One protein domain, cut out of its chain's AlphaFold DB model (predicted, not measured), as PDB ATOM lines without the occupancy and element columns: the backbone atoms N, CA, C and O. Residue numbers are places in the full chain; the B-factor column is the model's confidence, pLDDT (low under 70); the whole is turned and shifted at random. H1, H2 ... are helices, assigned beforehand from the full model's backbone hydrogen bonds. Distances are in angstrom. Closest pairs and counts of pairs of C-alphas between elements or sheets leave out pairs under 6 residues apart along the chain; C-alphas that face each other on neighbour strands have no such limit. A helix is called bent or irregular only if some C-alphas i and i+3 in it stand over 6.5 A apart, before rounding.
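This is residues 8 to 131 and 156 to 188 of the 195 residues of the protein "Rhomboid family protein" of Solanum tuberosum (UniProt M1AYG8). Six helices, H1 to H6, form a flat up-and-down bundle, each running against the one before it in the chain. H2, H3 and H5 cross one another in the core, with H1 and H4 on one side and H6 on the opposite side, while residues 179 to 188, including the short H7, stick out as a tail. The printed part has 157 residues with seven named helices, H1 to H7 in chain order, and no named strand; its class is all helix. It is compact, with a radius of gyration of the C-alphas of 16.5 A, and spans 58 by 38 by 20 A.

The helices are H1, residues 8 to 28; H2, 30 to 51; H3, 61 to 76; H4, 83 to 104; H5, 111 to 128; H6, 157 to 177; and H7, 183 to 186. H1 touches H3 at a steep tilt of 36 degrees, only just past shallow, the same way; their closest C-alphas, of Leu 17 and Ala 63, are 5.6 A apart. H1 touches H4 at a shallow tilt of 32 degrees, closest at Met 16 and Ala 96, with C-alphas 6.9 A apart. With residues 21 to 25 alone, H1 touches H2; the closest C-alphas, of Cys 25 and Phe 33, are 5.3 A apart. H2 and H3 are the hub, touching four helices each; they touch each other at 61 degrees, a steep tilt, with C-alphas of Gly 40 and Pro 62 closest at 4.5 A. H3 and H4 form a helical hairpin but only just touch, with 3 pairs of C-alphas within 8 A, closest at Ile 67 and Ala 93, 6.4 A. H5 touches H3 with 43 such pairs, closest at Ala 65 and Gly 121, 4.0 A, and H2 with 33, closest at Gly 44 and Ala 113, 4.0 A. H6 touches H2 at a shallow tilt of 13 degrees, the same way, closest at Pro 32 and Ser 160, 6.2 A between C-alphas. Helix packing is mostly crossed, only just: 3 of 9 pairs are at a shallow tilt. Every O i to N i+4 pair is within hydrogen-bond range in H2 to H6, and 15 of 17 in H1; H7 is too short for such a pair.

H1 begins at C-alpha 8 (558.466, 499.222, 385.757) and is 28.9 A long, with a kink of 34 degrees near residue 22; it is irregular, only just, with C-alphas 19 and 22 6.8 A apart. H2 is 31.9 A, H3 23.0 A, H4 31.4 A, H5 25.7 A and H6 30.6 A. H7 ends at C-alpha 186 (553.639, 461.914, 392.676).

The C-alphas of Asp 79 and Ala 188 are the two farthest apart, 59.0 A. Residues 132 to 155 are not printed; C-alphas 131 and 156 are 10.5 A apart across the cut. Of the links that are printed whole, none is long. Residues 52 to 59, 106 to 110, 131 and 179 to 188 have pLDDT under 70.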
ATOM      1  N   LEU A   8     557.031 498.938 385.842       78.56
ATOM      2  CA  LEU A   8     558.466 499.222 385.757       78.56
ATOM      3  C   LEU A   8     559.239 498.162 384.961       78.56
ATOM      4  O   LEU A   8     560.138 498.520 384.205       78.56
ATOM      5  N   HIS A   9     558.861 496.885 385.058       76.06
ATOM      6  CA  HIS A   9     559.504 495.820 384.279       76.06
ATOM      7  C   HIS A   9     559.288 495.980 382.782       76.06
ATOM      8  O   HIS A   9     560.211 495.810 381.987       76.06
ATOM      9  N   ILE A  10     558.061 496.321 382.397       80.25
ATOM     10  CA  ILE A  10     557.711 496.531 380.993       80.25
ATOM     11  C   ILE A  10     558.399 497.786 380.478       80.25
ATOM     12  O   ILE A  10     558.993 497.753 379.405       80.25
ATOM     13  N   ALA A  11     558.382 498.867 381.261       85.62
ATOM     14  CA  ALA A  11     559.081 500.097 380.915       85.62
ATOM     15  C   ALA A  11     560.583 499.850 380.695       85.62
ATOM     16  O   ALA A  11     561.133 500.309 379.693       85.62
ATOM     17  N   LEU A  12     561.224 499.068 381.569       86.00
ATOM     18  CA  LEU A  12     562.630 498.691 381.432       86.00
ATOM     19  C   LEU A  12     562.873 497.848 380.176       86.00
ATOM     20  O   LEU A  12     563.764 498.164 379.390       86.00
ATOM     21  N   GLY A  13     562.054 496.816 379.945       87.19
ATOM     22  CA  GLY A  13     562.115 495.984 378.741       87.19
ATOM     23  C   GLY A  13     561.998 496.799 377.454       87.19
ATOM     24  O   GLY A  13     562.831 496.671 376.555       87.19
ATOM     25  N   CYS A  14     561.010 497.693 377.392       88.56
ATOM     26  CA  CYS A  14     560.807 498.606 376.272       88.56
ATOM     27  C   CYS A  14     561.993 499.557 376.094       88.56
ATOM     28  O   CYS A  14     562.479 499.725 374.977       88.56
ATOM     29  N   TRP A  15     562.497 500.152 377.175       91.19
ATOM     30  CA  TRP A  15     563.640 501.060 377.112       91.19
ATOM     31  C   TRP A  15     564.912 500.368 376.608       91.19
ATOM     32  O   TRP A  15     565.609 500.920 375.752       91.19
ATOM     33  N   MET A  16     565.190 499.149 377.077       90.62
ATOM     34  CA  MET A  16     566.309 498.343 376.582       90.62
ATOM     35  C   MET A  16     566.130 498.006 375.101       90.62
ATOM     36  O   MET A  16     567.044 498.223 374.306       90.62
ATOM     37  N   LEU A  17     564.945 497.538 374.700       91.00
ATOM     38  CA  LEU A  17     564.671 497.184 373.308       91.00
ATOM     39  C   LEU A  17     564.807 498.394 372.373       91.00
ATOM     40  O   LEU A  17     565.407 498.278 371.308       91.00
ATOM     41  N   LEU A  18     564.316 499.564 372.783       91.75
ATOM     42  CA  LEU A  18     564.432 500.804 372.012       91.75
ATOM     43  C   LEU A  18     565.865 501.356 371.991       91.75
ATOM     44  O   LEU A  18     566.259 501.986 371.013       91.75
ATOM     45  N   SER A  19     566.656 501.112 373.038       91.62
ATOM     46  CA  SER A  19     568.048 501.575 373.113       91.62
ATOM     47  C   SER A  19     569.005 500.696 372.309       91.62
ATOM     48  O   SER A  19     569.849 501.223 371.582       91.62
ATOM     49  N   PHE A  20     568.882 499.372 372.426       92.88
ATOM     50  CA  PHE A  20     569.806 498.408 371.820       92.88
ATOM     51  C   PHE A  20     569.302 497.860 370.487       92.88
ATOM     52  O   PHE A  20     570.099 497.635 369.579       92.88
ATOM     53  N   GLY A  21     567.989 497.692 370.321       92.12
ATOM     54  CA  GLY A  21     567.400 497.085 369.129       92.12
ATOM     55  C   GLY A  21     567.782 497.783 367.823       92.12
ATOM     56  O   GLY A  21     568.304 497.113 366.929       92.12
ATOM     57  N   PRO A  22     567.636 499.118 367.698       92.25
ATOM     58  CA  PRO A  22     568.060 499.835 366.499       92.25
ATOM     59  C   PRO A  22     569.557 499.694 366.206       92.25
ATOM     60  O   PRO A  22     569.944 499.651 365.042       92.25
ATOM     61  N   GLN A  23     570.399 499.606 367.239       91.19
ATOM     62  CA  GLN A  23     571.850 499.498 367.078       91.19
ATOM     63  C   GLN A  23     572.258 498.101 366.614       91.19
ATOM     64  O   GLN A  23     572.992 497.972 365.637       91.19
ATOM     65  N   VAL A  24     571.706 497.055 367.233       91.44
ATOM     66  CA  VAL A  24     571.931 495.663 366.821       91.44
ATOM     67  C   VAL A  24     571.374 495.416 365.418       91.44
ATOM     68  O   VAL A  24     572.061 494.837 364.585       91.44
ATOM     69  N   CYS A  25     570.178 495.923 365.102       91.94
ATOM     70  CA  CYS A  25     569.598 495.825 363.761       91.94
ATOM     71  C   CYS A  25     570.451 496.555 362.709       91.94
ATOM     72  O   CYS A  25     570.640 496.053 361.604       91.94
ATOM     73  N   LYS A  26     571.030 497.716 363.046       88.75
ATOM     74  CA  LYS A  26     571.966 498.417 362.153       88.75
ATOM     75  C   LYS A  26     573.286 497.671 361.969       88.75
ATOM     76  O   LYS A  26     573.840 497.795 360.883       88.75
ATOM     77  N   ALA A  27     573.774 496.980 362.995       88.00
ATOM     78  CA  ALA A  27     575.046 496.261 362.983       88.00
ATOM     79  C   ALA A  27     574.959 494.904 362.271       88.00
ATOM     80  O   ALA A  27     575.779 494.611 361.414       88.00
ATOM     81  N   TYR A  28     573.954 494.093 362.600       88.06
ATOM     82  CA  TYR A  28     573.819 492.726 362.090       88.06
ATOM     83  C   TYR A  28     572.816 492.615 360.934       88.06
ATOM     84  O   TYR A  28     572.946 491.747 360.077       88.06
ATOM     85  N   GLY A  29     571.821 493.503 360.876       89.62
ATOM     86  CA  GLY A  29     570.676 493.423 359.965       89.62
ATOM     87  C   GLY A  29     569.395 492.987 360.674       89.62
ATOM     88  O   GLY A  29     569.423 492.475 361.793       89.62
ATOM     89  N   SER A  30     568.247 493.181 360.020       91.06
ATOM     90  CA  SER A  30     566.932 492.905 360.620       91.06
ATOM     91  C   SER A  30     566.674 491.415 360.849       91.06
ATOM     92  O   SER A  30     566.099 491.047 361.871       91.06
ATOM     93  N   PHE A  31     567.123 490.555 359.930       90.38
ATOM     94  CA  PHE A  31     566.922 489.110 360.047       90.38
ATOM     95  C   PHE A  31     567.756 488.490 361.186       90.38
ATOM     96  O   PHE A  31     567.168 487.864 362.068       90.38
ATOM     97  N   PRO A  32     569.081 488.720 361.288       90.94
ATOM     98  CA  PRO A  32     569.853 488.193 362.411       90.94
ATOM     99  C   PRO A  32     569.478 488.835 363.753       90.94
ATOM    100  O   PRO A  32     569.507 488.149 364.771       90.94
ATOM    101  N   PHE A  33     569.055 490.107 363.763       92.62
ATOM    102  CA  PHE A  33     568.465 490.747 364.945       92.62
ATOM    103  C   PHE A  33     567.278 489.946 365.495       92.62
ATOM    104  O   PHE A  33     567.226 489.670 366.693       92.62
ATOM    105  N   PHE A  34     566.349 489.541 364.623       92.94
ATOM    106  CA  PHE A  34     565.206 488.725 365.022       92.94
ATOM    107  C   PHE A  34     565.651 487.373 365.599       92.94
ATOM    108  O   PHE A  34     565.148 486.955 366.639       92.94
ATOM    109  N   LEU A  35     566.645 486.726 364.982       93.19
ATOM    110  CA  LEU A  35     567.182 485.452 365.472       93.19
ATOM    111  C   LEU A  35     567.859 485.587 366.844       93.19
ATOM    112  O   LEU A  35     567.595 484.766 367.718       93.19
ATOM    113  N   ILE A  36     568.663 486.637 367.067       93.75
ATOM    114  CA  ILE A  36     569.253 486.948 368.385       93.75
ATOM    115  C   ILE A  36     568.142 487.113 369.430       93.75
ATOM    116  O   ILE A  36     568.233 486.558 370.525       93.75
ATOM    117  N   TYR A  37     567.091 487.862 369.090       92.56
ATOM    118  CA  TYR A  37     565.976 488.141 369.993       92.56
ATOM    119  C   TYR A  37     565.241 486.858 370.406       92.56
ATOM    120  O   TYR A  37     565.035 486.610 371.595       92.56
ATOM    121  N   VAL A  38     564.886 486.011 369.433       91.62
ATOM    122  CA  VAL A  38     564.206 484.731 369.683       91.62
ATOM    123  C   VAL A  38     565.093 483.794 370.498       91.62
ATOM    124  O   VAL A  38     564.644 483.240 371.502       91.62
ATOM    125  N   LEU A  39     566.362 483.651 370.109       90.56
ATOM    126  CA  LEU A  39     567.284 482.731 370.767       90.56
ATOM    127  C   LEU A  39     567.584 483.155 372.208       90.56
ATOM    128  O   LEU A  39     567.666 482.300 373.083       90.56
ATOM    129  N   GLY A  40     567.655 484.462 372.465       88.88
ATOM    130  CA  GLY A  40     567.769 485.026 373.809       88.88
ATOM    131  C   GLY A  40     566.571 484.734 374.708       88.88
ATOM    132  O   GLY A  40     566.735 484.455 375.894       88.88
ATOM    133  N   GLY A  41     565.357 484.766 374.151       87.50
ATOM    134  CA  GLY A  41     564.150 484.366 374.877       87.50
ATOM    135  C   GLY A  41     564.159 482.882 375.242       87.50
ATOM    136  O   GLY A  41     563.863 482.528 376.381       87.50
ATOM    137  N   ILE A  42     564.545 482.022 374.296       88.31
ATOM    138  CA  ILE A  42     564.636 480.570 374.514       88.31
ATOM    139  C   ILE A  42     565.718 480.248 375.550       88.31
ATOM    140  O   ILE A  42     565.440 479.537 376.514       88.31
ATOM    141  N   SER A  43     566.929 480.790 375.389       87.44
ATOM    142  CA  SER A  43     568.054 480.499 376.281       87.44
ATOM    143  C   SER A  43     567.826 481.023 377.696       87.44
ATOM    144  O   SER A  43     568.143 480.325 378.657       87.44
ATOM    145  N   GLY A  44     567.245 482.219 377.830       83.69
ATOM    146  CA  GLY A  44     566.886 482.791 379.125       83.69
ATOM    147  C   GLY A  44     565.861 481.929 379.858       83.69
ATOM    148  O   GLY A  44     566.069 481.598 381.021       83.69
ATOM    149  N   ASN A  45     564.800 481.492 379.170       82.19
ATOM    150  CA  ASN A  45     563.799 480.603 379.768       82.19
ATOM    151  C   ASN A  45     564.394 479.236 380.146       82.19
ATOM    152  O   ASN A  45     564.066 478.706 381.201       82.19
ATOM    153  N   LEU A  46     565.272 478.674 379.308       82.44
ATOM    154  CA  LEU A  46     565.895 477.372 379.559       82.44
ATOM    155  C   LEU A  46     566.817 477.397 380.782       82.44
ATOM    156  O   LEU A  46     566.746 476.514 381.630       82.44
ATOM    157  N   ILE A  47     567.682 478.408 380.875       81.56
ATOM    158  CA  ILE A  47     568.617 478.541 381.998       81.56
ATOM    159  C   ILE A  47     567.867 478.847 383.292       81.56
ATOM    160  O   ILE A  47     568.252 478.329 384.339       81.56
ATOM    161  N   SER A  48     566.779 479.616 383.201       76.44
ATOM    162  CA  SER A  48     565.896 479.858 384.333       76.44
ATOM    163  C   SER A  48     565.232 478.571 384.816       76.44
ATOM    164  O   SER A  48     565.400 478.202 385.968       76.44
ATOM    165  N   PHE A  49     564.619 477.801 383.911       75.06
ATOM    166  CA  PHE A  49     564.013 476.502 384.231       75.06
ATOM    167  C   PHE A  49     564.981 475.528 384.923       75.06
ATOM    168  O   PHE A  49     564.572 474.734 385.764       75.06
ATOM    169  N   LEU A  50     566.271 475.589 384.584       74.50
ATOM    170  CA  LEU A  50     567.304 474.759 385.202       74.50
ATOM    171  C   LEU A  50     567.686 475.181 386.631       74.50
ATOM    172  O   LEU A  50     568.167 474.340 387.387       74.50
ATOM    173  N   HIS A  51     567.521 476.456 386.992       71.06
ATOM    174  CA  HIS A  51     568.037 477.015 388.251       71.06
ATOM    175  C   HIS A  51     566.952 477.516 389.209       71.06
ATOM    176  O   HIS A  51     567.226 477.654 390.402       71.06
ATOM    177  N   THR A  52     565.730 477.762 388.736       63.00
ATOM    178  CA  THR A  52     564.604 478.209 389.560       63.00
ATOM    179  C   THR A  52     563.414 477.257 389.447       63.00
ATOM    180  O   THR A  52     562.996 476.853 388.367       63.00
ATOM    181  N   ALA A  53     562.857 476.881 390.604       52.88
ATOM    182  CA  ALA A  53     561.695 475.994 390.698       52.88
ATOM    183  C   ALA A  53     560.361 476.711 390.401       52.88
ATOM    184  O   ALA A  53     559.339 476.055 390.198       52.88
ATOM    185  N   GLU A  54     560.358 478.047 390.395       55.00
ATOM    186  CA  GLU A  54     559.165 478.863 390.186       55.00
ATOM    187  C   GLU A  54     559.085 479.392 388.746       55.00
ATOM    188  O   GLU A  54     560.105 479.774 388.172       55.00
ATOM    189  N   PRO A  55     557.882 479.461 388.146       51.94
ATOM    190  CA  PRO A  55     557.700 480.032 386.818       51.94
ATOM    191  C   PRO A  55     558.035 481.528 386.824       51.94
ATOM    192  O   PRO A  55     557.278 482.364 387.316       51.94
ATOM    193  N   THR A  56     559.178 481.867 386.242       54.06
ATOM    194  CA  THR A  56     559.701 483.229 386.141       54.06
ATOM    195  C   THR A  56     559.193 483.960 384.911       54.06
ATOM    196  O   THR A  56     558.932 483.418 383.828       54.06
ATOM    197  N   VAL A  57     559.084 485.276 385.063       53.25
ATOM    198  CA  VAL A  57     558.674 486.153 383.977       53.25
ATOM    199  C   VAL A  57     559.860 486.447 383.054       53.25
ATOM    200  O   VAL A  57     560.512 487.484 383.145       53.25
ATOM    201  N   GLY A  58     560.097 485.577 382.074       53.53
ATOM    202  CA  GLY A  58     561.124 485.764 381.036       53.53
ATOM    203  C   GLY A  58     560.806 486.837 379.975       53.53
ATOM    204  O   GLY A  58     560.910 486.570 378.782       53.53
ATOM    205  N   GLY A  59     560.338 488.031 380.362       65.31
ATOM    206  CA  GLY A  59     559.982 489.110 379.423       65.31
ATOM    207  C   GLY A  59     561.183 489.917 378.908       65.31
ATOM    208  O   GLY A  59     561.202 490.340 377.754       65.31
ATOM    209  N   THR A  60     562.204 490.114 379.744       77.38
ATOM    210  CA  THR A  60     563.378 490.951 379.436       77.38
ATOM    211  C   THR A  60     564.559 490.180 378.841       77.38
ATOM    212  O   THR A  60     565.460 490.807 378.286       77.38
ATOM    213  N   GLY A  61     564.549 488.842 378.885       84.31
ATOM    214  CA  GLY A  61     565.617 487.981 378.354       84.31
ATOM    215  C   GLY A  61     566.045 488.330 376.920       84.31
ATOM    216  O   GLY A  61     567.222 488.607 376.696       84.31
ATOM    217  N   PRO A  62     565.117 488.453 375.951       89.56
ATOM    218  CA  PRO A  62     565.466 488.867 374.594       89.56
ATOM    219  C   PRO A  62     566.240 490.192 374.514       89.56
ATOM    220  O   PRO A  62     567.148 490.329 373.698       89.56
ATOM    221  N   ALA A  63     565.932 491.166 375.376       90.94
ATOM    222  CA  ALA A  63     566.648 492.440 375.410       90.94
ATOM    223  C   ALA A  63     568.079 492.284 375.957       90.94
ATOM    224  O   ALA A  63     569.003 492.895 375.424       90.94
ATOM    225  N   PHE A  64     568.285 491.417 376.949       92.19
ATOM    226  CA  PHE A  64     569.620 491.062 377.443       92.19
ATOM    227  C   PHE A  64     570.476 490.356 376.385       92.19
ATOM    228  O   PHE A  64     571.669 490.641 376.264       92.19
ATOM    229  N   ALA A  65     569.874 489.523 375.534       94.38
ATOM    230  CA  ALA A  65     570.585 488.957 374.389       94.38
ATOM    231  C   ALA A  65     571.031 490.029 373.383       94.38
ATOM    232  O   ALA A  65     572.138 489.947 372.850       94.38
ATOM    233  N   LEU A  66     570.229 491.077 373.163       94.88
ATOM    234  CA  LEU A  66     570.643 492.217 372.336       94.88
ATOM    235  C   LEU A  66     571.813 492.989 372.960       94.88
ATOM    236  O   LEU A  66     572.717 493.397 372.231       94.88
ATOM    237  N   ILE A  67     571.832 493.158 374.288       94.69
ATOM    238  CA  ILE A  67     572.970 493.754 375.004       94.69
ATOM    239  C   ILE A  67     574.232 492.914 374.764       94.69
ATOM    240  O   ILE A  67     575.255 493.459 374.348       94.69
ATOM    241  N   GLY A  68     574.154 491.594 374.951       94.69
ATOM    242  CA  GLY A  68     575.269 490.675 374.703       94.69
ATOM    243  C   GLY A  68     575.780 490.721 373.257       94.69
ATOM    244  O   GLY A  68     576.982 490.872 373.022       94.69
ATOM    245  N   ALA A  69     574.868 490.681 372.282       94.88
ATOM    246  CA  ALA A  69     575.201 490.774 370.861       94.88
ATOM    247  C   ALA A  69     575.841 492.124 370.495       94.88
ATOM    248  O   ALA A  69     576.754 492.187 369.667       94.88
ATOM    249  N   TRP A  70     575.399 493.217 371.122       93.62
ATOM    250  CA  TRP A  70     576.026 494.521 370.942       93.62
ATOM    251  C   TRP A  70     577.431 494.559 371.549       93.62
ATOM    252  O   TRP A  70     578.361 495.007 370.886       93.62
ATOM    253  N   LEU A  71     577.625 494.051 372.771       93.50
ATOM    254  CA  LEU A  71     578.942 494.010 373.418       93.50
ATOM    255  C   LEU A  71     579.976 493.278 372.558       93.50
ATOM    256  O   LEU A  71     581.063 493.807 372.325       93.50
ATOM    257  N   ILE A  72     579.630 492.102 372.028       94.38
ATOM    258  CA  ILE A  72     580.558 491.338 371.190       94.38
ATOM    259  C   ILE A  72     580.788 491.984 369.818       94.38
ATOM    260  O   ILE A  72     581.891 491.895 369.278       94.38
ATOM    261  N   TYR A  73     579.793 492.696 369.276       91.06
ATOM    262  CA  TYR A  73     579.972 493.505 368.070       91.06
ATOM    263  C   TYR A  73     580.991 494.618 368.301       91.06
ATOM    264  O   TYR A  73     581.892 494.809 367.486       91.06
ATOM    265  N   GLN A  74     580.883 495.319 369.436       89.75
ATOM    266  CA  GLN A  74     581.832 496.365 369.800       89.75
ATOM    267  C   GLN A  74     583.241 495.815 369.946       89.75
ATOM    268  O   GLN A  74     584.183 496.462 369.509       89.75
ATOM    269  N   VAL A  75     583.392 494.620 370.526       88.75
ATOM    270  CA  VAL A  75     584.700 493.975 370.681       88.75
ATOM    271  C   VAL A  75     585.326 493.600 369.336       88.75
ATOM    272  O   VAL A  75     586.538 493.743 369.195       88.75
ATOM    273  N   GLN A  76     584.527 493.157 368.363       87.44
ATOM    274  CA  GLN A  76     585.013 492.756 367.037       87.44
ATOM    275  C   GLN A  76     585.232 493.933 366.076       87.44
ATOM    276  O   GLN A  76     586.036 493.817 365.160       87.44
ATOM    277  N   ASN A  77     584.556 495.064 366.296       84.88
ATOM    278  CA  ASN A  77     584.572 496.224 365.396       84.88
ATOM    279  C   ASN A  77     585.041 497.506 366.107       84.88
ATOM    280  O   ASN A  77     584.565 498.602 365.799       84.88
ATOM    281  N   LYS A  78     585.955 497.378 367.084       79.25
ATOM    282  CA  LYS A  78     586.421 498.492 367.938       79.25
ATOM    283  C   LYS A  78     586.927 499.689 367.138       79.25
ATOM    284  O   LYS A  78     586.664 500.821 367.530       79.25
ATOM    285  N   ASP A  79     587.600 499.438 366.019       76.38
ATOM    286  CA  ASP A  79     588.222 500.485 365.201       76.38
ATOM    287  C   ASP A  79     587.209 501.266 364.351       76.38
ATOM    288  O   ASP A  79     587.477 502.388 363.928       76.38
ATOM    289  N   MET A  80     586.018 500.701 364.128       74.38
ATOM    290  CA  MET A  80     584.958 501.318 363.323       74.38
ATOM    291  C   MET A  80     583.973 502.137 364.164       74.38
ATOM    292  O   MET A  80     583.186 502.917 363.626       74.38
ATOM    293  N   LEU A  81     583.973 501.945 365.485       78.19
ATOM    294  CA  LEU A  81     583.033 502.592 366.391       78.19
ATOM    295  C   LEU A  81     583.651 503.833 367.032       78.19
ATOM    296  O   LEU A  81     584.729 503.794 367.620       78.19
ATOM    297  N   GLY A  82     582.918 504.946 366.991       78.62
ATOM    298  CA  GLY A  82     583.296 506.145 367.735       78.62
ATOM    299  C   GLY A  82     583.360 505.855 369.238       78.62
ATOM    300  O   GLY A  82     582.392 505.348 369.812       78.62
ATOM    301  N   LYS A  83     584.481 506.210 369.882       81.75
ATOM    302  CA  LYS A  83     584.739 505.957 371.316       81.75
ATOM    303  C   LYS A  83     583.597 506.436 372.222       81.75
ATOM    304  O   LYS A  83     583.193 505.714 373.127       81.75
ATOM    305  N   GLU A  84     583.031 507.605 371.931       83.00
ATOM    306  CA  GLU A  84     581.912 508.181 372.692       83.00
ATOM    307  C   GLU A  84     580.612 507.377 372.547       83.00
ATOM    308  O   GLU A  84     579.940 507.074 373.534       83.00
ATOM    309  N   ALA A  85     580.268 506.963 371.324       80.19
ATOM    310  CA  ALA A  85     579.079 506.147 371.074       80.19
ATOM    311  C   ALA A  85     579.205 504.765 371.730       80.19
ATOM    312  O   ALA A  85     578.236 504.247 372.290       80.19
ATOM    313  N   SER A  86     580.415 504.197 371.698       84.31
ATOM    314  CA  SER A  86     580.734 502.934 372.356       84.31
ATOM    315  C   SER A  86     580.550 503.025 373.873       84.31
ATOM    316  O   SER A  86     579.809 502.234 374.465       84.31
ATOM    317  N   LYS A  87     581.149 504.050 374.490       87.44
ATOM    318  CA  LYS A  87     581.050 504.309 375.927       87.44
ATOM    319  C   LYS A  87     579.603 504.524 376.373       87.44
ATOM    320  O   LYS A  87     579.163 503.873 377.315       87.44
ATOM    321  N   SER A  88     578.835 505.342 375.648       89.00
ATOM    322  CA  SER A  88     577.420 505.595 375.962       89.00
ATOM    323  C   SER A  88     576.575 504.313 375.953       89.00
ATOM    324  O   SER A  88     575.706 504.128 376.806       89.00
ATOM    325  N   MET A  89     576.823 503.391 375.018       89.31
ATOM    326  CA  MET A  89     576.103 502.113 374.988       89.31
ATOM    327  C   MET A  89     576.500 501.185 376.139       89.31
ATOM    328  O   MET A  89     575.639 500.489 376.676       89.31
ATOM    329  N   ILE A  90     577.776 501.181 376.533       90.94
ATOM    330  CA  ILE A  90     578.246 500.420 377.700       90.94
ATOM    331  C   ILE A  90     577.596 500.961 378.978       90.94
ATOM    332  O   ILE A  90     577.094 500.176 379.777       90.94
ATOM    333  N   GLU A  91     577.516 502.282 379.142       91.75
ATOM    334  CA  GLU A  91     576.822 502.907 380.275       91.75
ATOM    335  C   GLU A  91     575.346 502.491 380.333       91.75
ATOM    336  O   GLU A  91     574.867 502.072 381.386       91.75
ATOM    337  N   LYS A  92     574.633 502.504 379.196       91.94
ATOM    338  CA  LYS A  92     573.246 502.009 379.133       91.94
ATOM    339  C   LYS A  92     573.132 500.535 379.512       91.94
ATOM    340  O   LYS A  92     572.158 500.169 380.160       91.94
ATOM    341  N   ALA A  93     574.096 499.705 379.117       90.56
ATOM    342  CA  ALA A  93     574.098 498.281 379.447       90.56
ATOM    343  C   ALA A  93     574.298 498.078 380.953       90.56
ATOM    344  O   ALA A  93     573.561 497.312 381.564       90.56
ATOM    345  N   ILE A  94     575.223 498.823 381.564       92.44
ATOM    346  CA  ILE A  94     575.453 498.805 383.014       92.44
ATOM    347  C   ILE A  94     574.189 499.245 383.762       92.44
ATOM    348  O   ILE A  94     573.765 498.559 384.687       92.44
ATOM    349  N   ILE A  95     573.556 500.345 383.339       92.19
ATOM    350  CA  ILE A  95     572.312 500.843 383.946       92.19
ATOM    351  C   ILE A  95     571.189 499.808 383.805       92.19
ATOM    352  O   ILE A  95     570.507 499.510 384.783       92.19
ATOM    353  N   ALA A  96     571.007 499.230 382.616       89.06
ATOM    354  CA  ALA A  96     569.990 498.214 382.361       89.06
ATOM    355  C   ALA A  96     570.173 496.978 383.255       89.06
ATOM    356  O   ALA A  96     569.210 496.526 383.876       89.06
ATOM    357  N   THR A  97     571.405 496.473 383.365       88.12
ATOM    358  CA  THR A  97     571.742 495.338 384.232       88.12
ATOM    359  C   THR A  97     571.537 495.681 385.704       88.12
ATOM    360  O   THR A  97     570.912 494.906 386.418       88.12
ATOM    361  N   ALA A  98     571.987 496.854 386.160       89.62
ATOM    362  CA  ALA A  98     571.838 497.274 387.551       89.62
ATOM    363  C   ALA A  98     570.365 497.429 387.954       89.62
ATOM    364  O   ALA A  98     569.959 496.914 388.992       89.62
ATOM    365  N   ILE A  99     569.547 498.089 387.124       87.19
ATOM    366  CA  ILE A  99     568.109 498.233 387.393       87.19
ATOM    367  C   ILE A  99     567.436 496.860 387.381       87.19
ATOM    368  O   ILE A  99     566.633 496.585 388.268       87.19
ATOM    369  N   SER A 100     567.769 495.994 386.419       84.31
ATOM    370  CA  SER A 100     567.194 494.644 386.345       84.31
ATOM    371  C   SER A 100     567.535 493.812 387.579       84.31
ATOM    372  O   SER A 100     566.644 493.177 388.130       84.31
ATOM    373  N   PHE A 101     568.778 493.888 388.061       83.62
ATOM    374  CA  PHE A 101     569.216 493.218 389.284       83.62
ATOM    375  C   PHE A 101     568.482 493.746 390.522       83.62
ATOM    376  O   PHE A 101     567.987 492.974 391.337       83.62
ATOM    377  N   VAL A 102     568.331 495.068 390.661       83.75
ATOM    378  CA  VAL A 102     567.542 495.653 391.759       83.75
ATOM    379  C   VAL A 102     566.102 495.151 391.704       83.75
ATOM    380  O   VAL A 102     565.579 494.696 392.712       83.75
ATOM    381  N   LEU A 103     565.476 495.177 390.527       77.75
ATOM    382  CA  LEU A 103     564.118 494.676 390.316       77.75
ATOM    383  C   LEU A 103     563.983 493.183 390.661       77.75
ATOM    384  O   LEU A 103     562.961 492.790 391.221       77.75
ATOM    385  N   SER A 104     565.024 492.395 390.394       74.81
ATOM    386  CA  SER A 104     565.140 490.975 390.742       74.81
ATOM    387  C   SER A 104     565.085 490.701 392.242       74.81
ATOM    388  O   SER A 104     564.492 489.726 392.681       74.81
ATOM    389  N   ASN A 105     565.572 491.630 393.066       72.94
ATOM    390  CA  ASN A 105     565.474 491.515 394.523       72.94
ATOM    391  C   ASN A 105     564.047 491.765 395.062       72.94
ATOM    392  O   ASN A 105     563.768 491.447 396.217       72.94
ATOM    393  N   PHE A 106     563.144 492.342 394.258       67.62
ATOM    394  CA  PHE A 106     561.779 492.711 394.669       67.62
ATOM    395  C   PHE A 106     560.675 491.867 394.012       67.62
ATOM    396  O   PHE A 106     559.495 492.090 394.291       67.62
ATOM    397  N   GLY A 107     561.012 490.916 393.140       63.38
ATOM    398  CA  GLY A 107     560.041 490.076 392.440       63.38
ATOM    399  C   GLY A 107     560.653 488.763 391.947       63.38
ATOM    400  O   GLY A 107     561.855 488.571 392.070       63.38
ATOM    401  N   PRO A 108     559.854 487.853 391.363       60.38
ATOM    402  CA  PRO A 108     560.328 486.569 390.848       60.38
ATOM    403  C   PRO A 108     560.990 486.752 389.472       60.38
ATOM    404  O   PRO A 108     560.514 486.243 388.449       60.38
ATOM    405  N   ILE A 109     562.047 487.559 389.417       59.19
ATOM    406  CA  ILE A 109     562.901 487.674 388.235       59.19
ATOM    407  C   ILE A 109     564.134 486.847 388.501       59.19
ATOM    408  O   ILE A 109     564.669 486.829 389.599       59.19
ATOM    409  N   ASP A 110     564.537 486.110 387.483       68.62
ATOM    410  CA  ASP A 110     565.673 485.228 387.594       68.62
ATOM    411  C   ASP A 110     566.888 485.877 386.939       68.62
ATOM    412  O   ASP A 110     566.936 486.053 385.715       68.62
ATOM    413  N   ASP A 111     567.882 486.214 387.756       77.81
ATOM    414  CA  ASP A 111     569.180 486.701 387.292       77.81
ATOM    415  C   ASP A 111     569.848 485.683 386.352       77.81
ATOM    416  O   ASP A 111     570.535 486.070 385.400       77.81
ATOM    417  N   TRP A 112     569.583 484.381 386.538       80.81
ATOM    418  CA  TRP A 112     570.055 483.329 385.638       80.81
ATOM    419  C   TRP A 112     569.440 483.450 384.245       80.81
ATOM    420  O   TRP A 112     570.127 483.201 383.251       80.81
ATOM    421  N   ALA A 113     568.191 483.911 384.135       82.38
ATOM    422  CA  ALA A 113     567.563 484.158 382.840       82.38
ATOM    423  C   ALA A 113     568.276 485.286 382.079       82.38
ATOM    424  O   ALA A 113     568.536 485.163 380.879       82.38
ATOM    425  N   HIS A 114     568.616 486.387 382.762       88.12
ATOM    426  CA  HIS A 114     569.329 487.516 382.146       88.12
ATOM    427  C   HIS A 114     570.756 487.131 381.773       88.12
ATOM    428  O   HIS A 114     571.212 487.447 380.669       88.12
ATOM    429  N   PHE A 115     571.445 486.403 382.654       87.94
ATOM    430  CA  PHE A 115     572.787 485.893 382.397       87.94
ATOM    431  C   PHE A 115     572.805 484.952 381.187       87.94
ATOM    432  O   PHE A 115     573.578 485.149 380.247       87.94
ATOM    433  N   GLY A 116     571.887 483.986 381.160       87.81
ATOM    434  CA  GLY A 116     571.751 483.020 380.080       87.81
ATOM    435  C   GLY A 116     571.397 483.638 378.730       87.81
ATOM    436  O   GLY A 116     571.938 483.246 377.692       87.81
ATOM    437  N   ALA A 117     570.527 484.647 378.729       91.06
ATOM    438  CA  ALA A 117     570.210 485.397 377.522       91.06
ATOM    439  C   ALA A 117     571.402 486.234 377.031       91.06
ATOM    440  O   ALA A 117     571.702 486.236 375.837       91.06
ATOM    441  N   THR A 118     572.122 486.895 377.942       92.88
ATOM    442  CA  THR A 118     573.306 487.699 377.600       92.88
ATOM    443  C   THR A 118     574.409 486.835 376.999       92.88
ATOM    444  O   THR A 118     574.952 487.176 375.946       92.88
ATOM    445  N   LEU A 119     574.715 485.696 377.628       94.00
ATOM    446  CA  LEU A 119     575.741 484.770 377.151       94.00
ATOM    447  C   LEU A 119     575.388 484.211 375.770       94.00
ATOM    448  O   LEU A 119     576.251 484.148 374.895       94.00
ATOM    449  N   MET A 120     574.113 483.882 375.545       94.50
ATOM    450  CA  MET A 120     573.637 483.462 374.229       94.50
ATOM    451  C   MET A 120     573.795 484.570 373.181       94.50
ATOM    452  O   MET A 120     574.300 484.321 372.089       94.50
ATOM    453  N   GLY A 121     573.427 485.807 373.520       94.44
ATOM    454  CA  GLY A 121     573.629 486.964 372.649       94.44
ATOM    455  C   GLY A 121     575.093 487.163 372.250       94.44
ATOM    456  O   GLY A 121     575.380 487.417 371.082       94.44
ATOM    457  N   ILE A 122     576.022 486.989 373.197       95.50
ATOM    458  CA  ILE A 122     577.471 487.037 372.941       95.50
ATOM    459  C   ILE A 122     577.892 485.891 372.016       95.50
ATOM    460  O   ILE A 122     578.542 486.139 371.004       95.50
ATOM    461  N   ALA A 123     577.527 484.650 372.343       95.12
ATOM    462  CA  ALA A 123     577.962 483.466 371.606       95.12
ATOM    463  C   ALA A 123     577.428 483.454 370.167       95.12
ATOM    464  O   ALA A 123     578.193 483.304 369.216       95.12
ATOM    465  N   TYR A 124     576.121 483.659 369.996       94.00
ATOM    466  CA  TYR A 124     575.508 483.709 368.675       94.00
ATOM    467  C   TYR A 124     575.993 484.935 367.895       94.00
ATOM    468  O   TYR A 124     576.455 484.787 366.765       94.00
ATOM    469  N   GLY A 125     575.995 486.120 368.522       92.81
ATOM    470  CA  GLY A 125     576.488 487.362 367.922       92.81
ATOM    471  C   GLY A 125     577.939 487.267 367.450       92.81
ATOM    472  O   GLY A 125     578.253 487.741 366.363       92.81
ATOM    473  N   TYR A 126     578.813 486.584 368.194       92.62
ATOM    474  CA  TYR A 126     580.191 486.323 367.773       92.62
ATOM    475  C   TYR A 126     580.254 485.591 366.427       92.62
ATOM    476  O   TYR A 126     580.948 486.023 365.512       92.62
ATOM    477  N   LEU A 127     579.483 484.511 366.283       91.56
ATOM    478  CA  LEU A 127     579.528 483.632 365.112       91.56
ATOM    479  C   LEU A 127     578.973 484.293 363.846       91.56
ATOM    480  O   LEU A 127     579.468 484.049 362.739       91.56
ATOM    481  N   ILE A 128     577.945 485.127 364.004       91.00
ATOM    482  CA  ILE A 128     577.264 485.784 362.886       91.00
ATOM    483  C   ILE A 128     577.778 487.198 362.604       91.00
ATOM    484  O   ILE A 128     577.333 487.799 361.628       91.00
ATOM    485  N   CYS A 129     578.685 487.742 363.421       85.75
ATOM    486  CA  CYS A 129     579.189 489.105 363.262       85.75
ATOM    487  C   CYS A 129     579.737 489.331 361.842       85.75
ATOM    488  O   CYS A 129     580.529 488.510 361.358       85.75
ATOM    489  N   PRO A 130     579.316 490.405 361.148       79.00
ATOM    490  CA  PRO A 130     579.897 490.741 359.862       79.00
ATOM    491  C   PRO A 130     581.344 491.185 360.085       79.00
ATOM    492  O   PRO A 130     581.621 492.061 360.900       79.00
ATOM    493  N   SER A 131     582.275 490.556 359.371       65.19
ATOM    494  CA  SER A 131     583.662 491.010 359.334       65.19
ATOM    495  C   SER A 131     583.777 492.140 358.306       65.19
ATOM    496  O   SER A 131     583.250 491.980 357.199       65.19
ATOM    497  N   ASP A 156     575.503 487.516 356.672       80.56
ATOM    498  CA  ASP A 156     574.901 486.597 355.709       80.56
ATOM    499  C   ASP A 156     573.678 485.884 356.343       80.56
ATOM    500  O   ASP A 156     573.806 485.263 357.414       80.56
ATOM    501  N   PRO A 157     572.478 485.972 355.730       82.00
ATOM    502  CA  PRO A 157     571.262 485.368 356.272       82.00
ATOM    503  C   PRO A 157     571.330 483.841 356.361       82.00
ATOM    504  O   PRO A 157     570.837 483.267 357.332       82.00
ATOM    505  N   CYS A 158     571.957 483.182 355.381       84.56
ATOM    506  CA  CYS A 158     572.100 481.728 355.346       84.56
ATOM    507  C   CYS A 158     573.038 481.263 356.457       84.56
ATOM    508  O   CYS A 158     572.693 480.354 357.213       84.56
ATOM    509  N   LYS A 159     574.182 481.942 356.620       85.94
ATOM    510  CA  LYS A 159     575.110 481.682 357.731       85.94
ATOM    511  C   LYS A 159     574.392 481.817 359.075       85.94
ATOM    512  O   LYS A 159     574.503 480.936 359.924       85.94
ATOM    513  N   SER A 160     573.620 482.891 359.246       88.38
ATOM    514  CA  SER A 160     572.841 483.123 360.468       88.38
ATOM    515  C   SER A 160     571.841 481.991 360.733       88.38
ATOM    516  O   SER A 160     571.795 481.451 361.836       88.38
ATOM    517  N   LEU A 161     571.096 481.557 359.714       90.44
ATOM    518  CA  LEU A 161     570.104 480.484 359.844       90.44
ATOM    519  C   LEU A 161     570.736 479.121 360.179       90.44
ATOM    520  O   LEU A 161     570.173 478.366 360.977       90.44
ATOM    521  N   ILE A 162     571.915 478.819 359.627       90.88
ATOM    522  CA  ILE A 162     572.664 477.596 359.950       90.88
ATOM    523  C   ILE A 162     573.033 477.579 361.436       90.88
ATOM    524  O   ILE A 162     572.682 476.632 362.139       90.88
ATOM    525  N   TYR A 163     573.681 478.635 361.943       92.06
ATOM    526  CA  TYR A 163     574.051 478.694 363.362       92.06
ATOM    527  C   TYR A 163     572.826 478.679 364.275       92.06
ATOM    528  O   TYR A 163     572.845 478.005 365.302       92.06
ATOM    529  N   PHE A 164     571.745 479.360 363.889       91.38
ATOM    530  CA  PHE A 164     570.497 479.335 364.645       91.38
ATOM    531  C   PHE A 164     569.962 477.907 364.783       91.38
ATOM    532  O   PHE A 164     569.644 477.470 365.886       91.38
ATOM    533  N   SER A 165     569.944 477.151 363.683       91.69
ATOM    534  CA  SER A 165     569.497 475.755 363.676       91.69
ATOM    535  C   SER A 165     570.359 474.876 364.587       91.69
ATOM    536  O   SER A 165     569.825 474.069 365.343       91.69
ATOM    537  N   VAL A 166     571.682 475.076 364.582       93.19
ATOM    538  CA  VAL A 166     572.608 474.362 365.478       93.19
ATOM    539  C   VAL A 166     572.297 474.649 366.950       93.19
ATOM    540  O   VAL A 166     572.202 473.710 367.740       93.19
ATOM    541  N   PHE A 167     572.079 475.912 367.332       92.00
ATOM    542  CA  PHE A 167     571.724 476.256 368.715       92.00
ATOM    543  C   PHE A 167     570.367 475.687 369.142       92.00
ATOM    544  O   PHE A 167     570.233 475.213 370.269       92.00
ATOM    545  N   ILE A 168     569.369 475.694 368.254       91.69
ATOM    546  CA  ILE A 168     568.057 475.100 368.541       91.69
ATOM    547  C   ILE A 168     568.178 473.590 368.761       91.69
ATOM    548  O   ILE A 168     567.626 473.074 369.730       91.69
ATOM    549  N   LEU A 169     568.929 472.883 367.912       91.38
ATOM    550  CA  LEU A 169     569.168 471.446 368.076       91.38
ATOM    551  C   LEU A 169     569.921 471.134 369.373       91.38
ATOM    552  O   LEU A 169     569.592 470.159 370.051       91.38
ATOM    553  N   LEU A 170     570.890 471.973 369.750       89.69
ATOM    554  CA  LEU A 170     571.610 471.851 371.017       89.69
ATOM    555  C   LEU A 170     570.658 471.981 372.215       89.69
ATOM    556  O   LEU A 170     570.685 471.142 373.112       89.69
ATOM    557  N   PHE A 171     569.783 472.991 372.212       87.00
ATOM    558  CA  PHE A 171     568.793 473.177 373.274       87.00
ATOM    559  C   PHE A 171     567.750 472.066 373.327       87.00
ATOM    560  O   PHE A 171     567.422 471.603 374.417       87.00
ATOM    561  N   ALA A 172     567.268 471.600 372.175       85.25
ATOM    562  CA  ALA A 172     566.349 470.470 372.110       85.25
ATOM    563  C   ALA A 172     566.992 469.199 372.683       85.25
ATOM    564  O   ALA A 172     566.376 468.506 373.486       85.25
ATOM    565  N   SER A 173     568.253 468.928 372.334       86.12
ATOM    566  CA  SER A 173     568.995 467.774 372.859       86.12
ATOM    567  C   SER A 173     569.190 467.870 374.372       86.12
ATOM    568  O   SER A 173     568.988 466.890 375.079       86.12
ATOM    569  N   LEU A 174     569.529 469.060 374.879       84.38
ATOM    570  CA  LEU A 174     569.696 469.294 376.311       84.38
ATOM    571  C   LEU A 174     568.386 469.067 377.081       84.38
ATOM    572  O   LEU A 174     568.396 468.394 378.106       84.38
ATOM    573  N   LEU A 175     567.261 469.564 376.558       80.38
ATOM    574  CA  LEU A 175     565.932 469.350 377.142       80.38
ATOM    575  C   LEU A 175     565.535 467.871 377.204       80.38
ATOM    576  O   LEU A 175     564.886 467.469 378.160       80.38
ATOM    577  N   MET A 176     565.936 467.063 376.220       79.19
ATOM    578  CA  MET A 176     565.658 465.621 376.221       79.19
ATOM    579  C   MET A 176     566.487 464.852 377.259       79.19
ATOM    580  O   MET A 176     566.062 463.789 377.699       79.19
ATOM    581  N   VAL A 177     567.664 465.362 377.637       79.81
ATOM    582  CA  VAL A 177     568.528 464.762 378.672       79.81
ATOM    583  C   VAL A 177     568.075 465.160 380.079       79.81
ATOM    584  O   VAL A 177     568.266 464.403 381.028       79.81
ATOM    585  N   ILE A 178     567.468 466.340 380.223       74.50
ATOM    586  CA  ILE A 178     566.863 466.791 381.476       74.50
ATOM    587  C   ILE A 178     565.531 466.047 381.643       74.50
ATOM    588  O   ILE A 178     564.477 466.529 381.230       74.50
ATOM    589  N   GLU A 179     565.560 464.850 382.232       58.44
ATOM    590  CA  GLU A 179     564.331 464.201 382.694       58.44
ATOM    591  C   GLU A 179     563.606 465.142 383.673       58.44
ATOM    592  O   GLU A 179     564.237 465.675 384.595       58.44
ATOM    593  N   PRO A 180     562.289 465.375 383.513       55.00
ATOM    594  CA  PRO A 180     561.544 466.104 384.524       55.00
ATOM    595  C   PRO A 180     561.627 465.305 385.829       55.00
ATOM    596  O   PRO A 180     561.439 464.085 385.805       55.00
ATOM    597  N   PRO A 181     561.893 465.944 386.981       49.81
ATOM    598  CA  PRO A 181     561.955 465.223 388.239       49.81
ATOM    599  C   PRO A 181     560.625 464.489 388.467       49.81
ATOM    600  O   PRO A 181     559.564 465.112 388.600       49.81
ATOM    601  N   LEU A 182     560.706 463.152 388.534       49.19
ATOM    602  CA  LEU A 182     559.621 462.192 388.816       49.19
ATOM    603  C   LEU A 182     558.777 462.562 390.054       49.19
ATOM    604  O   LEU A 182     557.644 462.112 390.212       49.19
ATOM    605  N   ASN A 183     559.299 463.443 390.906       49.84
ATOM    606  CA  ASN A 183     558.675 463.902 392.140       49.84
ATOM    607  C   ASN A 183     557.515 464.897 391.915       49.84
ATOM    608  O   ASN A 183     556.730 465.124 392.832       49.84
ATOM    609  N   SER A 184     557.371 465.477 390.716       48.19
ATOM    610  CA  SER A 184     556.272 466.414 390.406       48.19
ATOM    611  C   SER A 184     554.945 465.721 390.066       48.19
ATOM    612  O   SER A 184     553.880 466.302 390.259       48.19
ATOM    613  N   ILE A 185     554.992 464.462 389.618       49.31
ATOM    614  CA  ILE A 185     553.798 463.682 389.249       49.31
ATOM    615  C   ILE A 185     553.222 462.954 390.476       49.31
ATOM    616  O   ILE A 185     552.009 462.790 390.587       49.31
ATOM    617  N   ALA A 186     554.066 462.593 391.450       47.47
ATOM    618  CA  ALA A 186     553.639 461.914 392.676       47.47
ATOM    619  C   ALA A 186     552.919 462.842 393.682       47.47
ATOM    620  O   ALA A 186     552.008 462.405 394.378       47.47
ATOM    621  N   GLY A 187     553.254 464.139 393.730       43.44
ATOM    622  CA  GLY A 187     552.651 465.089 394.683       43.44
ATOM    623  C   GLY A 187     551.226 465.556 394.344       43.44
ATOM    624  O   GLY A 187     550.566 466.167 395.187       43.44
ATOM    625  N   ALA A 188     550.741 465.287 393.127       47.38
ATOM    626  CA  ALA A 188     549.386 465.643 392.697       47.38
ATOM    627  C   ALA A 188     548.337 464.562 393.030       47.38
ATOM    628  O   ALA A 188     547.146 464.868 393.055       47.38
TER     629      ALA A 188